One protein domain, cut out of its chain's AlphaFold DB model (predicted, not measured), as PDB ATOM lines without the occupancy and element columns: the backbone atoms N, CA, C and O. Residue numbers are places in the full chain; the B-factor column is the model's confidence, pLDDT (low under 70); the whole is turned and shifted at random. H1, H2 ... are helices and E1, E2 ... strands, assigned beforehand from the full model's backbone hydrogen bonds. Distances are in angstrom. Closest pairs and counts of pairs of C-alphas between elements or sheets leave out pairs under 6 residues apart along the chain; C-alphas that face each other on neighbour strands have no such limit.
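Overview. This is residues 205 to 322 of the 349 residues of an uncharacterized protein of Lactiplantibacillus plantarum (UniProt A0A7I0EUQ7). One strongly twisted sheet of six strands has helix H1 packed over one face, at the E1 to E3 side, while the long link of residues 262 to 280 runs over the other face. Short helix H2 only grazes the sheet. The printed part has 118 residues, with H1 E1 E2 E3 E4 E5 E6 H2 along it; the mixed sheet has the order E1 E2 E3 E4 E5 E6. The class is mixed, helices and strands, with 58 residues in named elements, under half. The whole is compact, radius of gyration of the C-alphas 13.9 A, spans 43 by 32 by 29 A.

Arrangement. Inner strands E3, residues 255 to 261, and E4, residues 281 to 287, are parallel at 13 degrees, with N 259 and O 284 2.8 A apart. E2, residues 237 to 241, and E1, residues 221 to 223, complete a meander with E3, each strand the antiparallel neighbour of the one before; N 256 and O 239 are 2.9 A apart, as are N 222 and O 240. E4, E5, residues 299 to 306, and E6, residues 309 to 316, form another meander; N 301 and O 285 are 2.8 A apart, N 313 and O 302 2.9 A. H1, residues 205 to 219, is on one face of the sheet, making two layers, helix over sheet; its closest C-alphas to E3 are those of Glu 208 and Val 260, 6.1 A. H1, with residues 210 to 214 alone, and H2, residues 318 to 322, only just touch, with 3 pairs of C-alphas within 8 A; the closest are those of Trp 214 and Leu 320, 6.7 A. Every O i to N i+4 pair in H1 and H2 is within hydrogen-bond range.

Along the chain. E6 is 23.4 A long, E5 22.2 A, E4 20.3 A, E3 19.8 A and H1 20.7 A. H1 begins at C-alpha 205 (15.309, 27.451, 15.954), and H2 ends at C-alpha 322 (11.207, 10.915, 24.474).

Size, cuts and confidence. The farthest C-alphas, those of Asn 247 and Ala 264, are 44.0 A apart. The printed part has no cut. The links E1 to E2, E2 to E3, E3 to E4 and E4 to E5 are long. Residues 229 to 232 have pLDDT under 70.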
ATOM      1  N   SER A 205      14.472  28.169  16.927       84.62
ATOM      2  CA  SER A 205      15.309  27.451  15.954       84.62
ATOM      3  C   SER A 205      15.753  26.075  16.454       84.62
ATOM      4  O   SER A 205      15.717  25.097  15.724       84.62
ATOM      5  N   ASP A 206      16.099  25.972  17.735       88.75
ATOM      6  CA  ASP A 206      16.550  24.709  18.323       88.75
ATOM      7  C   ASP A 206      15.384  23.701  18.414       88.75
ATOM      8  O   ASP A 206      15.559  22.495  18.260       88.75
ATOM      9  N   THR A 207      14.159  24.190  18.640       92.56
ATOM     10  CA  THR A 207      12.948  23.352  18.623       92.56
ATOM     11  C   THR A 207      12.604  22.898  17.202       92.56
ATOM     12  O   THR A 207      12.184  21.759  17.012       92.56
ATOM     13  N   GLU A 208      12.791  23.764  16.205       92.69
ATOM     14  CA  GLU A 208      12.650  23.434  14.782       92.69
ATOM     15  C   GLU A 208      13.605  22.311  14.364       92.69
ATOM     16  O   GLU A 208      13.155  21.302  13.811       92.69
ATOM     17  N   ASP A 209      14.886  22.433  14.721       92.00
ATOM     18  CA  ASP A 209      15.896  21.401  14.481       92.00
ATOM     19  C   ASP A 209      15.520  20.084  15.175       92.00
ATOM     20  O   ASP A 209      15.550  19.018  14.555       92.00
ATOM     21  N   LEU A 210      15.079  20.140  16.436       95.38
ATOM     22  CA  LEU A 210      14.652  18.953  17.180       95.38
ATOM     23  C   LEU A 210      13.475  18.228  16.503       95.38
ATOM     24  O   LEU A 210      13.468  16.999  16.430       95.38
ATOM     25  N   VAL A 211      12.493  18.973  15.980       96.75
ATOM     26  CA  VAL A 211      11.363  18.408  15.221       96.75
ATOM     27  C   VAL A 211      11.841  17.772  13.918       96.75
ATOM     28  O   VAL A 211      11.416  16.662  13.594       96.75
ATOM     29  N   ALA A 212      12.727  18.440  13.176       96.00
ATOM     30  CA  ALA A 212      13.276  17.905  11.934       96.00
ATOM     31  C   ALA A 212      14.030  16.587  12.165       96.00
ATOM     32  O   ALA A 212      13.822  15.617  11.436       96.00
ATOM     33  N   LEU A 213      14.848  16.526  13.218       97.06
ATOM     34  CA  LEU A 213      15.624  15.343  13.592       97.06
ATOM     35  C   LEU A 213      14.738  14.194  14.077       97.06
ATOM     36  O   LEU A 213      14.977  13.040  13.721       97.06
ATOM     37  N   TRP A 214      13.679  14.494  14.829       97.81
ATOM     38  CA  TRP A 214      12.689  13.493  15.218       97.81
ATOM     39  C   TRP A 214      11.957  12.904  14.004       97.81
ATOM     40  O   TRP A 214      11.767  11.691  13.918       97.81
ATOM     41  N   LEU A 215      11.570  13.741  13.034       97.31
ATOM     42  CA  LEU A 215      10.932  13.283  11.796       97.31
ATOM     43  C   LEU A 215      11.892  12.491  10.902       97.31
ATOM     44  O   LEU A 215      11.471  11.527  10.256       97.31
ATOM     45  N   PHE A 216      13.174  12.855  10.890       97.00
ATOM     46  CA  PHE A 216      14.220  12.057  10.265       97.00
ATOM     47  C   PHE A 216      14.312  10.668  10.908       97.00
ATOM     48  O   PHE A 216      14.169   9.669  10.209       97.00
ATOM     49  N   ASP A 217      14.456  10.589  12.230       96.88
ATOM     50  CA  ASP A 217      14.573   9.314  12.945       96.88
ATOM     51  C   ASP A 217      13.330   8.426  12.770       96.88
ATOM     52  O   ASP A 217      13.436   7.221  12.543       96.88
ATOM     53  N   LYS A 218      12.135   9.028  12.832       95.62
ATOM     54  CA  LYS A 218      10.866   8.292  12.830       95.62
ATOM     55  C   LYS A 218      10.364   7.922  11.433       95.62
ATOM     56  O   LYS A 218       9.731   6.879  11.272       95.62
ATOM     57  N   PHE A 219      10.610   8.764  10.427       95.00
ATOM     58  CA  PHE A 219      10.021   8.616   9.087       95.00
ATOM     59  C   PHE A 219      11.032   8.693   7.937       95.00
ATOM     60  O   PHE A 219      10.651   8.504   6.779       95.00
ATOM     61  N   ASN A 220      12.314   8.924   8.231       95.56
ATOM     62  CA  ASN A 220      13.369   9.174   7.250       95.56
ATOM     63  C   ASN A 220      13.076  10.400   6.369       95.56
ATOM     64  O   ASN A 220      13.305  10.383   5.157       95.56
ATOM     65  N   TYR A 221      12.509  11.450   6.966       96.31
ATOM     66  CA  TYR A 221      12.314  12.735   6.299       96.31
ATOM     67  C   TYR A 221      13.588  13.572   6.391       96.31
ATOM     68  O   TYR A 221      14.179  13.685   7.460       96.31
ATOM     69  N   ILE A 222      14.022  14.158   5.278       94.31
ATOM     70  CA  ILE A 222      15.270  14.926   5.196       94.31
ATOM     71  C   ILE A 222      14.989  16.403   4.945       94.31
ATOM     72  O   ILE A 222      14.077  16.751   4.196       94.31
ATOM     73  N   VAL A 223      15.781  17.277   5.561       91.50
ATOM     74  CA  VAL A 223      15.630  18.735   5.456       91.50
ATOM     75  C   VAL A 223      16.076  19.244   4.091       91.50
ATOM     76  O   VAL A 223      17.091  18.790   3.566       91.50
ATOM     77  N   ILE A 224      15.351  20.226   3.540       89.31
ATOM     78  CA  ILE A 224      15.829  21.071   2.438       89.31
ATOM     79  C   ILE A 224      16.306  22.411   3.033       89.31
ATOM     80  O   ILE A 224      15.475  23.297   3.269       89.31
ATOM     81  N   PRO A 225      17.619  22.615   3.259       84.06
ATOM     82  CA  PRO A 225      18.116  23.769   4.017       84.06
ATOM     83  C   PRO A 225      17.754  25.125   3.401       84.06
ATOM     84  O   PRO A 225      17.550  26.105   4.113       84.06
ATOM     85  N   SER A 226      17.629  25.189   2.071       82.44
ATOM     86  CA  SER A 226      17.275  26.416   1.351       82.44
ATOM     87  C   SER A 226      15.848  26.912   1.623       82.44
ATOM     88  O   SER A 226      15.540  28.053   1.291       82.44
ATOM     89  N   THR A 227      14.984  26.098   2.239       83.50
ATOM     90  CA  THR A 227      13.583  26.463   2.517       83.50
ATOM     91  C   THR A 227      13.379  27.178   3.855       83.50
ATOM     92  O   THR A 227      12.360  27.842   4.017       83.50
ATOM     93  N   ASN A 228      14.369  27.149   4.756       74.62
ATOM     94  CA  ASN A 228      14.313  27.701   6.122       74.62
ATOM     95  C   ASN A 228      14.328  29.255   6.200       74.62
ATOM     96  O   ASN A 228      14.559  29.844   7.249       74.62
ATOM     97  N   LYS A 229      14.204  29.976   5.077       63.09
ATOM     98  CA  LYS A 229      14.417  31.442   5.026       63.09
ATOM     99  C   LYS A 229      13.321  32.217   4.296       63.09
ATOM    100  O   LYS A 229      13.508  33.384   3.954       63.09
ATOM    101  N   LEU A 230      12.180  31.590   4.021       61.62
ATOM    102  CA  LEU A 230      11.127  32.206   3.218       61.62
ATOM    103  C   LEU A 230      10.157  32.998   4.107       61.62
ATOM    104  O   LEU A 230       9.136  32.482   4.550       61.62
ATOM    105  N   SER A 231      10.460  34.284   4.319       58.31
ATOM    106  CA  SER A 231       9.741  35.221   5.208       58.31
ATOM    107  C   SER A 231       8.251  35.453   4.897       58.31
ATOM    108  O   SER A 231       7.564  36.131   5.659       58.31
ATOM    109  N   THR A 232       7.735  34.909   3.793       61.00
ATOM    110  CA  THR A 232       6.334  35.041   3.357       61.00
ATOM    111  C   THR A 232       5.508  33.771   3.548       61.00
ATOM    112  O   THR A 232       4.306  33.775   3.282       61.00
ATOM    113  N   GLN A 233       6.128  32.671   3.979       73.94
ATOM    114  CA  GLN A 233       5.454  31.387   4.135       73.94
ATOM    115  C   GLN A 233       4.894  31.226   5.551       73.94
ATOM    116  O   GLN A 233       5.413  31.772   6.519       73.94
ATOM    117  N   LYS A 234       3.797  30.471   5.676       83.25
ATOM    118  CA  LYS A 234       3.177  30.173   6.978       83.25
ATOM    119  C   LYS A 234       3.886  29.052   7.746       83.25
ATOM    120  O   LYS A 234       3.500  28.805   8.879       83.25
ATOM    121  N   TYR A 235       4.825  28.356   7.112       86.06
ATOM    122  CA  TYR A 235       5.571  27.214   7.638       86.06
ATOM    123  C   TYR A 235       7.054  27.582   7.753       86.06
ATOM    124  O   TYR A 235       7.525  28.421   6.985       86.06
ATOM    125  N   GLU A 236       7.775  26.937   8.668       87.69
ATOM    126  CA  GLU A 236       9.181  27.250   8.954       87.69
ATOM    127  C   GLU A 236      10.122  26.629   7.898       87.69
ATOM    128  O   GLU A 236      11.018  27.296   7.386       87.69
ATOM    129  N   PHE A 237       9.894  25.371   7.486       89.62
ATOM    130  CA  PHE A 237      10.706  24.692   6.457       89.62
ATOM    131  C   PHE A 237       9.974  23.521   5.778       89.62
ATOM    132  O   PHE A 237       8.896  23.092   6.201       89.62
ATOM    133  N   VAL A 238      10.565  23.002   4.693       93.31
ATOM    134  CA  VAL A 238      10.073  21.839   3.935       93.31
ATOM    135  C   VAL A 238      11.073  20.684   4.019       93.31
ATOM    136  O   VAL A 238      12.280  20.874   3.853       93.31
ATOM    137  N   LEU A 239      10.557  19.475   4.239       95.25
ATOM    138  CA  LEU A 239      11.302  18.218   4.173       95.25
ATOM    139  C   LEU A 239      10.905  17.404   2.935       95.25
ATOM    140  O   LEU A 239       9.835  17.609   2.356       95.25
ATOM    141  N   LEU A 240      11.746  16.432   2.586       95.00
ATOM    142  CA  LEU A 240      11.460  15.393   1.598       95.00
ATOM    143  C   LEU A 240      11.382  14.022   2.257       95.00
ATOM    144  O   LEU A 240      12.154  13.713   3.165       95.00
ATOM    145  N   ASN A 241      10.499  13.165   1.755       95.19
ATOM    146  CA  ASN A 241      10.485  11.763   2.153       95.19
ATOM    147  C   ASN A 241      11.657  11.006   1.507       95.19
ATOM    148  O   ASN A 241      11.657  10.763   0.304       95.19
ATOM    149  N   ALA A 242      12.633  10.584   2.311       94.19
ATOM    150  CA  ALA A 242      13.764   9.784   1.847       94.19
ATOM    151  C   ALA A 242      13.619   8.289   2.174       94.19
ATOM    152  O   ALA A 242      14.581   7.527   2.041       94.19
ATOM    153  N   SER A 243      12.450   7.821   2.623       93.75
ATOM    154  CA  SER A 243      12.239   6.396   2.904       93.75
ATOM    155  C   SER A 243      12.409   5.537   1.644       93.75
ATOM    156  O   SER A 243      12.047   5.925   0.530       93.75
ATOM    157  N   LYS A 244      12.975   4.338   1.828       93.50
ATOM    158  CA  LYS A 244      13.216   3.362   0.757       93.50
ATOM    159  C   LYS A 244      12.217   2.206   0.827       93.50
ATOM    160  O   LYS A 244      11.710   1.852   1.896       93.50
ATOM    161  N   ASN A 245      11.858   1.648  -0.324       92.44
ATOM    162  CA  ASN A 245      11.127   0.384  -0.397       92.44
ATOM    163  C   ASN A 245      12.081  -0.808  -0.184       92.44
ATOM    164  O   ASN A 245      13.290  -0.624  -0.049       92.44
ATOM    165  N   LEU A 246      11.536  -2.029  -0.166       91.81
ATOM    166  CA  LEU A 246      12.313  -3.263   0.034       91.81
ATOM    167  C   LEU A 246      13.416  -3.464  -1.022       91.81
ATOM    168  O   LEU A 246      14.414  -4.117  -0.747       91.81
ATOM    169  N   ASN A 247      13.274  -2.840  -2.195       93.88
ATOM    170  CA  ASN A 247      14.246  -2.900  -3.289       93.88
ATOM    171  C   ASN A 247      15.281  -1.759  -3.224       93.88
ATOM    172  O   ASN A 247      15.983  -1.505  -4.201       93.88
ATOM    173  N   GLY A 248      15.337  -1.008  -2.120       92.00
ATOM    174  CA  GLY A 248      16.293   0.081  -1.918       92.00
ATOM    175  C   GLY A 248      16.007   1.365  -2.711       92.00
ATOM    176  O   GLY A 248      16.817   2.292  -2.656       92.00
ATOM    177  N   LYS A 249      14.872   1.463  -3.419       93.19
ATOM    178  CA  LYS A 249      14.477   2.672  -4.165       93.19
ATOM    179  C   LYS A 249      13.708   3.640  -3.271       93.19
ATOM    180  O   LYS A 249      12.884   3.203  -2.467       93.19
ATOM    181  N   TYR A 250      13.947   4.941  -3.438       92.31
ATOM    182  CA  TYR A 250      13.157   5.983  -2.778       92.31
ATOM    183  C   TYR A 250      11.679   5.841  -3.140       92.31
ATOM    184  O   TYR A 250      11.346   5.602  -4.302       92.31
ATOM    185  N   ARG A 251      10.810   5.902  -2.125       88.62
ATOM    186  CA  ARG A 251       9.388   5.562  -2.273       88.62
ATOM    187  C   ARG A 251       8.615   6.592  -3.080       88.62
ATOM    188  O   ARG A 251       7.821   6.213  -3.933       88.62
ATOM    189  N   ASP A 252       8.819   7.867  -2.779       86.25
ATOM    190  CA  ASP A 252       8.097   8.974  -3.391       86.25
ATOM    191  C   ASP A 252       8.896  10.279  -3.262       86.25
ATOM    192  O   ASP A 252       9.987  10.311  -2.694       86.25
ATOM    193  N   SER A 253       8.354  11.349  -3.835       84.69
ATOM    194  CA  SER A 253       8.886  12.710  -3.754       84.69
ATOM    195  C   SER A 253       7.975  13.591  -2.894       84.69
ATOM    196  O   SER A 253       7.618  14.698  -3.307       84.69
ATOM    197  N   LYS A 254       7.488  13.072  -1.757       93.25
ATOM    198  CA  LYS A 254       6.589  13.835  -0.885       93.25
ATOM    199  C   LYS A 254       7.275  15.077  -0.338       93.25
ATOM    200  O   LYS A 254       8.376  14.975   0.196       93.25
ATOM    201  N   ASN A 255       6.574  16.208  -0.418       94.44
ATOM    202  CA  ASN A 255       6.926  17.434   0.289       94.44
ATOM    203  C   ASN A 255       6.205  17.456   1.633       94.44
ATOM    204  O   ASN A 255       4.980  17.310   1.694       94.44
ATOM    205  N   ILE A 256       6.966  17.684   2.695       96.25
ATOM    206  CA  ILE A 256       6.454  17.737   4.057       96.25
ATOM    207  C   ILE A 256       6.678  19.148   4.595       96.25
ATOM    208  O   ILE A 256       7.807  19.546   4.861       96.25
ATOM    209  N   TYR A 257       5.600  19.909   4.734       95.50
ATOM    210  CA  TYR A 257       5.613  21.273   5.253       95.50
ATOM    211  C   TYR A 257       5.554  21.248   6.778       95.50
ATOM    212  O   TYR A 257       4.646  20.638   7.347       95.50
ATOM    213  N   ILE A 258       6.495  21.914   7.443       95.38
ATOM    214  CA  ILE A 258       6.611  21.884   8.902       95.38
ATOM    215  C   ILE A 258       6.320  23.261   9.478       95.38
ATOM    216  O   ILE A 258       6.960  24.243   9.112       95.38
ATOM    217  N   GLN A 259       5.380  23.321  10.416       95.31
ATOM    218  CA  GLN A 259       5.159  24.487  11.252       95.31
ATOM    219  C   GLN A 259       5.413  24.140  12.711       95.31
ATOM    220  O   GLN A 259       4.741  23.272  13.273       95.31
ATOM    221  N   VAL A 260       6.325  24.879  13.339       94.75
ATOM    222  CA  VAL A 260       6.681  24.704  14.747       94.75
ATOM    223  C   VAL A 260       6.394  25.989  15.505       94.75
ATOM    224  O   VAL A 260       6.678  27.090  15.040       94.75
ATOM    225  N   LYS A 261       5.823  25.860  16.701       93.94
ATOM    226  CA  LYS A 261       5.713  26.952  17.661       93.94
ATOM    227  C   LYS A 261       6.218  26.508  19.024       93.94
ATOM    228  O   LYS A 261       5.673  25.600  19.641       93.94
ATOM    229  N   ASN A 262       7.264  27.174  19.499       91.81
ATOM    230  CA  ASN A 262       7.763  26.969  20.850       91.81
ATOM    231  C   ASN A 262       7.055  27.931  21.831       91.81
ATOM    232  O   ASN A 262       7.025  29.141  21.618       91.81
ATOM    233  N   GLY A 263       6.454  27.399  22.891       90.25
ATOM    234  CA  GLY A 263       5.700  28.130  23.906       90.25
ATOM    235  C   GLY A 263       4.183  28.037  23.731       90.25
ATOM    236  O   GLY A 263       3.661  27.199  22.994       90.25
ATOM    237  N   ALA A 264       3.464  28.904  24.448       92.31
ATOM    238  CA  ALA A 264       2.000  28.948  24.497       92.31
ATOM    239  C   ALA A 264       1.393  29.644  23.266       92.31
ATOM    240  O   ALA A 264       0.735  30.677  23.376       92.31
ATOM    241  N   ILE A 265       1.665  29.101  22.076       93.12
ATOM    242  CA  ILE A 265       1.163  29.623  20.803       93.12
ATOM    243  C   ILE A 265       0.318  28.549  20.125       93.12
ATOM    244  O   ILE A 265       0.806  27.462  19.796       93.12
ATOM    245  N   ASP A 266      -0.948  28.881  19.900       95.88
ATOM    246  CA  ASP A 266      -1.910  27.986  19.272       95.88
ATOM    247  C   ASP A 266      -1.724  27.917  17.751       95.88
ATOM    248  O   ASP A 266      -1.386  28.899  17.084       95.88
ATOM    249  N   LEU A 267      -2.014  26.746  17.187       96.00
ATOM    250  CA  LEU A 267      -2.054  26.486  15.753       96.00
ATOM    251  C   LEU A 267      -3.457  26.031  15.347       96.00
ATOM    252  O   LEU A 267      -4.139  25.308  16.070       96.00
ATOM    253  N   LYS A 268      -3.898  26.425  14.152       96.06
ATOM    254  CA  LYS A 268      -5.183  25.995  13.586       96.06
ATOM    255  C   LYS A 268      -4.928  25.213  12.313       96.06
ATOM    256  O   LYS A 268      -4.360  25.749  11.365       96.06
ATOM    257  N   SER A 269      -5.380  23.965  12.257       95.19
ATOM    258  CA  SER A 269      -5.110  23.069  11.124       95.19
ATOM    259  C   SER A 269      -5.626  23.616   9.795       95.19
ATOM    260  O   SER A 269      -4.959  23.501   8.769       95.19
ATOM    261  N   LYS A 270      -6.783  24.286   9.828       95.00
ATOM    262  CA  LYS A 270      -7.408  24.915   8.658       95.00
ATOM    263  C   LYS A 270      -6.527  25.965   7.975       95.00
ATOM    264  O   LYS A 270      -6.700  26.201   6.787       95.00
ATOM    265  N   ASP A 271      -5.589  26.584   8.694       95.19
ATOM    266  CA  ASP A 271      -4.754  27.656   8.141       95.19
ATOM    267  C   ASP A 271      -3.690  27.121   7.165       95.19
ATOM    268  O   ASP A 271      -3.079  27.913   6.438       95.19
ATOM    269  N   TYR A 272      -3.508  25.794   7.136       95.44
ATOM    270  CA  TYR A 272      -2.468  25.077   6.394       95.44
ATOM    271  C   TYR A 272      -3.019  24.070   5.378       95.44
ATOM    272  O   TYR A 272      -2.248  23.499   4.611       95.44
ATOM    273  N   THR A 273      -4.335  23.839   5.323       93.62
ATOM    274  CA  THR A 273      -4.927  22.845   4.405       93.62
ATOM    275  C   THR A 273      -4.695  23.177   2.933       93.62
ATOM    276  O   THR A 273      -4.659  22.264   2.116       93.62
ATOM    277  N   SER A 274      -4.461  24.447   2.583       93.44
ATOM    278  CA  SER A 274      -4.107  24.865   1.218       93.44
ATOM    279  C   SER A 274      -2.752  24.332   0.730       93.44
ATOM    280  O   SER A 274      -2.493  24.343  -0.473       93.44
ATOM    281  N   LEU A 275      -1.891  23.856   1.637       93.94
ATOM    282  CA  LEU A 275      -0.630  23.193   1.294       93.94
ATOM    283  C   LEU A 275      -0.843  21.741   0.835       93.94
ATOM    284  O   LEU A 275       0.033  21.179   0.187       93.94
ATOM    285  N   LEU A 276      -2.000  21.137   1.132       94.44
ATOM    286  CA  LEU A 276      -2.353  19.766   0.754       94.44
ATOM    287  C   LEU A 276      -2.978  19.729  -0.648       94.44
ATOM    288  O   LEU A 276      -4.166  19.449  -0.798       94.44
ATOM    289  N   LYS A 277      -2.191  20.064  -1.676       89.94
ATOM    290  CA  LYS A 277      -2.683  20.140  -3.064       89.94
ATOM    291  C   LYS A 277      -2.977  18.762  -3.654       89.94
ATOM    292  O   LYS A 277      -3.940  18.605  -4.397       89.94
ATOM    293  N   ASP A 278      -2.142  17.787  -3.319       89.69
ATOM    294  CA  ASP A 278      -2.273  16.386  -3.704       89.69
ATOM    295  C   ASP A 278      -1.790  15.465  -2.560       89.69
ATOM    296  O   ASP A 278      -1.435  15.922  -1.468       89.69
ATOM    297  N   ASP A 279      -1.804  14.151  -2.783       88.31
ATOM    298  CA  ASP A 279      -1.349  13.140  -1.818       88.31
ATOM    299  C   ASP A 279       0.186  13.062  -1.670       88.31
ATOM    300  O   ASP A 279       0.700  12.306  -0.832       88.31
ATOM    301  N   ARG A 280       0.926  13.878  -2.437       91.75
ATOM    302  CA  ARG A 280       2.369  14.091  -2.293       91.75
ATOM    303  C   ARG A 280       2.689  15.241  -1.336       91.75
ATOM    304  O   ARG A 280       3.859  15.580  -1.159       91.75
ATOM    305  N   ASN A 281       1.683  15.857  -0.718       94.88
ATOM    306  CA  ASN A 281       1.870  16.892   0.288       94.88
ATOM    307  C   ASN A 281       1.402  16.436   1.668       94.88
ATOM    308  O   ASN A 281       0.360  15.802   1.840       94.88
ATOM    309  N   GLU A 282       2.188  16.811   2.665       96.12
ATOM    310  CA  GLU A 282       1.941  16.528   4.068       96.12
ATOM    311  C   GLU A 282       2.251  17.772   4.891       96.12
ATOM    312  O   GLU A 282       3.173  18.515   4.565       96.12
ATOM    313  N   VAL A 283       1.485  18.012   5.951       97.19
ATOM    314  CA  VAL A 283       1.731  19.124   6.874       97.19
ATOM    315  C   VAL A 283       1.920  18.571   8.275       97.19
ATOM    316  O   VAL A 283       1.093  17.788   8.737       97.19
ATOM    317  N   TRP A 284       2.961  19.018   8.968       97.62
ATOM    318  CA  TRP A 284       3.139  18.790  10.398       97.62
ATOM    319  C   TRP A 284       3.024  20.101  11.149       97.62
ATOM    320  O   TRP A 284       3.697  21.077  10.831       97.62
ATOM    321  N   LEU A 285       2.172  20.098  12.162       97.50
ATOM    322  CA  LEU A 285       1.957  21.205  13.076       97.50
ATOM    323  C   LEU A 285       2.451  20.766  14.448       97.50
ATOM    324  O   LEU A 285       2.012  19.734  14.951       97.50
ATOM    325  N   VAL A 286       3.345  21.541  15.048       97.00
ATOM    326  CA  VAL A 286       3.926  21.255  16.363       97.00
ATOM    327  C   VAL A 286       3.798  22.488  17.241       97.00
ATOM    328  O   VAL A 286       4.201  23.578  16.841       97.00
ATOM    329  N   THR A 287       3.266  22.321  18.448       96.00
ATOM    330  CA  THR A 287       3.303  23.352  19.490       96.00
ATOM    331  C   THR A 287       3.735  22.740  20.817       96.00
ATOM    332  O   THR A 287       3.245  21.673  21.188       96.00
ATOM    333  N   THR A 288       4.675  23.372  21.524       95.19
ATOM    334  CA  THR A 288       5.233  22.802  22.767       95.19
ATOM    335  C   THR A 288       4.364  23.093  23.991       95.19
ATOM    336  O   THR A 288       4.354  22.304  24.935       95.19
ATOM    337  N   SER A 289       3.603  24.195  23.998       93.31
ATOM    338  CA  SER A 289       2.694  24.550  25.104       93.31
ATOM    339  C   SER A 289       1.435  25.312  24.671       93.31
ATOM    340  O   SER A 289       0.702  25.813  25.522       93.31
ATOM    341  N   GLY A 290       1.167  25.433  23.371       94.12
ATOM    342  CA  GLY A 290      -0.126  25.884  22.853       94.12
ATOM    343  C   GLY A 290      -1.048  24.708  22.542       94.12
ATOM    344  O   GLY A 290      -0.775  23.564  22.906       94.12
ATOM    345  N   ARG A 291      -2.144  24.973  21.841       95.06
ATOM    346  CA  ARG A 291      -3.101  23.968  21.360       95.06
ATOM    347  C   ARG A 291      -3.094  23.899  19.842       95.06
ATOM    348  O   ARG A 291      -2.857  24.896  19.166       95.06
ATOM    349  N   ILE A 292      -3.393  22.722  19.299       95.88
ATOM    350  CA  ILE A 292      -3.705  22.573  17.875       95.88
ATOM    351  C   ILE A 292      -5.198  22.292  17.751       95.88
ATOM    352  O   ILE A 292      -5.675  21.274  18.248       95.88
ATOM    353  N   ASP A 293      -5.941  23.186  17.101       93.12
ATOM    354  CA  ASP A 293      -7.410  23.181  17.121       93.12
ATOM    355  C   ASP A 293      -7.948  23.113  18.577       93.12
ATOM    356  O   ASP A 293      -7.612  23.962  19.399       93.12
ATOM    357  N   ASN A 294      -8.756  22.099  18.906       84.31
ATOM    358  CA  ASN A 294      -9.358  21.894  20.232       84.31
ATOM    359  C   ASN A 294      -8.667  20.776  21.040       84.31
ATOM    360  O   ASN A 294      -9.275  20.206  21.944       84.31
ATOM    361  N   LEU A 295      -7.434  20.402  20.683       82.56
ATOM    362  CA  LEU A 295      -6.686  19.362  21.392       82.56
ATOM    363  C   LEU A 295      -6.117  19.855  22.730       82.56
ATOM    364  O   LEU A 295      -6.097  21.054  23.026       82.56
ATOM    365  N   SER A 296      -5.608  18.903  23.517       81.00
ATOM    366  CA  SER A 296      -4.823  19.172  24.720       81.00
ATOM    367  C   SER A 296      -3.612  20.066  24.431       81.00
ATOM    368  O   SER A 296      -3.098  20.121  23.314       81.00
ATOM    369  N   VAL A 297      -3.162  20.764  25.473       87.62
ATOM    370  CA  VAL A 297      -1.973  21.619  25.435       87.62
ATOM    371  C   VAL A 297      -0.727  20.783  25.143       87.62
ATOM    372  O   VAL A 297      -0.538  19.739  25.762       87.62
ATOM    373  N   GLY A 298       0.119  21.271  24.236       86.69
ATOM    374  CA  GLY A 298       1.327  20.595  23.777       86.69
ATOM    375  C   GLY A 298       0.989  19.417  22.866       86.69
ATOM    376  O   GLY A 298       0.423  18.413  23.296       86.69
ATOM    377  N   GLY A 299       1.351  19.503  21.589       93.88
ATOM    378  CA  GLY A 299       0.973  18.451  20.658       93.88
ATOM    379  C   GLY A 299       1.588  18.560  19.280       93.88
ATOM    380  O   GLY A 299       2.139  19.586  18.879       93.88
ATOM    381  N   ILE A 300       1.461  17.452  18.563       96.75
ATOM    382  CA  ILE A 300       1.937  17.263  17.203       96.75
ATOM    383  C   ILE A 300       0.759  16.737  16.382       96.75
ATOM    384  O   ILE A 300       0.144  15.728  16.735       96.75
ATOM    385  N   MET A 301       0.438  17.409  15.280       97.44
ATOM    386  CA  MET A 301      -0.608  17.003  14.346       97.44
ATOM    387  C   MET A 301      -0.017  16.847  12.948       97.44
ATOM    388  O   MET A 301       0.599  17.770  12.423       97.44
ATOM    389  N   ARG A 302      -0.271  15.702  12.320       97.38
ATOM    390  CA  ARG A 302       0.005  15.459  10.903       97.38
ATOM    391  C   ARG A 302      -1.285  15.576  10.107       97.38
ATOM    392  O   ARG A 302      -2.296  14.983  10.487       97.38
ATOM    393  N   LEU A 303      -1.229  16.284   8.987       97.19
ATOM    394  CA  LEU A 303      -2.283  16.367   7.988       97.19
ATOM    395  C   LEU A 303      -1.793  15.740   6.683       97.19
ATOM    396  O   LEU A 303      -0.717  16.087   6.197       97.19
ATOM    397  N   CYS A 304      -2.595  14.866   6.086       95.44
ATOM    398  CA  CYS A 304      -2.339  14.349   4.743       95.44
ATOM    399  C   CYS A 304      -3.634  14.259   3.937       95.44
ATOM    400  O   CYS A 304      -4.726  14.146   4.498       95.44
ATOM    401  N   LEU A 305      -3.522  14.316   2.612       94.00
ATOM    402  CA  LEU A 305      -4.658  14.117   1.720       94.00
ATOM    403  C   LEU A 305      -4.756  12.636   1.337       94.00
ATOM    404  O   LEU A 305      -3.799  12.056   0.831       94.00
ATOM    405  N   LYS A 306      -5.915  12.012   1.570       89.88
ATOM    406  CA  LYS A 306      -6.212  10.646   1.113       89.88
ATOM    407  C   LYS A 306      -7.631  10.593   0.566       89.88
ATOM    408  O   LYS A 306      -8.568  10.970   1.267       89.88
ATOM    409  N   ASN A 307      -7.792  10.121  -0.672       87.75
ATOM    410  CA  ASN A 307      -9.084  10.069  -1.372       87.75
ATOM    411  C   ASN A 307      -9.826  11.421  -1.322       87.75
ATOM    412  O   ASN A 307     -10.994  11.485  -0.936       87.75
ATOM    413  N   SER A 308      -9.107  12.510  -1.617       86.88
ATOM    414  CA  SER A 308      -9.609  13.895  -1.579       86.88
ATOM    415  C   SER A 308     -10.145  14.367  -0.217       86.88
ATOM    416  O   SER A 308     -10.843  15.375  -0.142       86.88
ATOM    417  N   LYS A 309      -9.820  13.665   0.876       92.94
ATOM    418  CA  LYS A 309     -10.180  14.046   2.247       92.94
ATOM    419  C   LYS A 309      -8.929  14.255   3.087       92.94
ATOM    420  O   LYS A 309      -7.997  13.450   3.039       92.94
ATOM    421  N   VAL A 310      -8.933  15.316   3.890       95.25
ATOM    422  CA  VAL A 310      -7.864  15.576   4.859       95.25
ATOM    423  C   VAL A 310      -7.981  14.574   6.003       95.25
ATOM    424  O   VAL A 310      -8.992  14.528   6.702       95.25
ATOM    425  N   GLN A 311      -6.939  13.775   6.185       95.81
ATOM    426  CA  GLN A 311      -6.760  12.882   7.321       95.81
ATOM    427  C   GLN A 311      -5.883  13.570   8.365       95.81
ATOM    428  O   GLN A 311      -4.934  14.273   8.013       95.81
ATOM    429  N   LYS A 312      -6.202  13.356   9.644       95.38
ATOM    430  CA  LYS A 312      -5.457  13.909  10.778       95.38
ATOM    431  C   LYS A 312      -4.892  12.777  11.631       95.38
ATOM    432  O   LYS A 312      -5.600  11.819  11.929       95.38
ATOM    433  N   SER A 313      -3.635  12.894  12.037       95.75
ATOM    434  CA  SER A 313      -3.003  12.011  13.026       95.75
ATOM    435  C   SER A 313      -2.366  12.849  14.126       95.75
ATOM    436  O   SER A 313      -1.927  13.967  13.858       95.75
ATOM    437  N   PHE A 314      -2.333  12.323  15.349       95.06
ATOM    438  CA  PHE A 314      -1.999  13.092  16.545       95.06
ATOM    439  C   PHE A 314      -0.979  12.367  17.410       95.06
ATOM    440  O   PHE A 314      -1.057  11.152  17.582       95.06
ATOM    441  N   TRP A 315      -0.073  13.141  17.997       95.25
ATOM    442  CA  TRP A 315       0.870  12.698  19.013       95.25
ATOM    443  C   TRP A 315       0.968  13.746  20.122       95.25
ATOM    444  O   TRP A 315       0.793  14.944  19.880       95.25
ATOM    445  N   GLY A 316       1.262  13.292  21.339       94.31
ATOM    446  CA  GLY A 316       1.611  14.182  22.443       94.31
ATOM    447  C   GLY A 316       3.026  14.734  22.280       94.31
ATOM    448  O   GLY A 316       3.878  14.104  21.650       94.31
ATOM    449  N   ILE A 317       3.294  15.890  22.892       95.19
ATOM    450  CA  ILE A 317       4.643  16.478  22.897       95.19
ATOM    451  C   ILE A 317       5.686  15.565  23.570       95.19
ATOM    452  O   ILE A 317       6.875  15.648  23.262       95.19
ATOM    453  N   GLU A 318       5.232  14.624  24.406       95.25
ATOM    454  CA  GLU A 318       6.054  13.560  24.991       95.25
ATOM    455  C   GLU A 318       6.839  12.751  23.960       95.25
ATOM    456  O   GLU A 318       7.935  12.302  24.266       95.25
ATOM    457  N   GLU A 319       6.347  12.578  22.731       96.00
ATOM    458  CA  GLU A 319       7.111  11.887  21.682       96.00
ATOM    459  C   GLU A 319       8.419  12.617  21.353       96.00
ATOM    460  O   GLU A 319       9.466  11.985  21.204       96.00
ATOM    461  N   LEU A 320       8.368  13.950  21.293       96.38
ATOM    462  CA  LEU A 320       9.533  14.785  21.016       96.38
ATOM    463  C   LEU A 320      10.486  14.814  22.216       96.38
ATOM    464  O   LEU A 320      11.700  14.734  22.045       96.38
ATOM    465  N   LEU A 321       9.947  14.858  23.440       96.12
ATOM    466  CA  LEU A 321      10.752  14.738  24.656       96.12
ATOM    467  C   LEU A 321      11.379  13.345  24.780       96.12
ATOM    468  O   LEU A 321      12.522  13.215  25.205       96.12
ATOM    469  N   ASN A 322      10.666  12.274  24.441       96.44
ATOM    470  CA  ASN A 322      11.207  10.915  24.474       96.44
ATOM    471  C   ASN A 322      12.341  10.762  23.469       96.44
ATOM    472  O   ASN A 322      13.360  10.174  23.809       96.44
TER     473      ASN A 322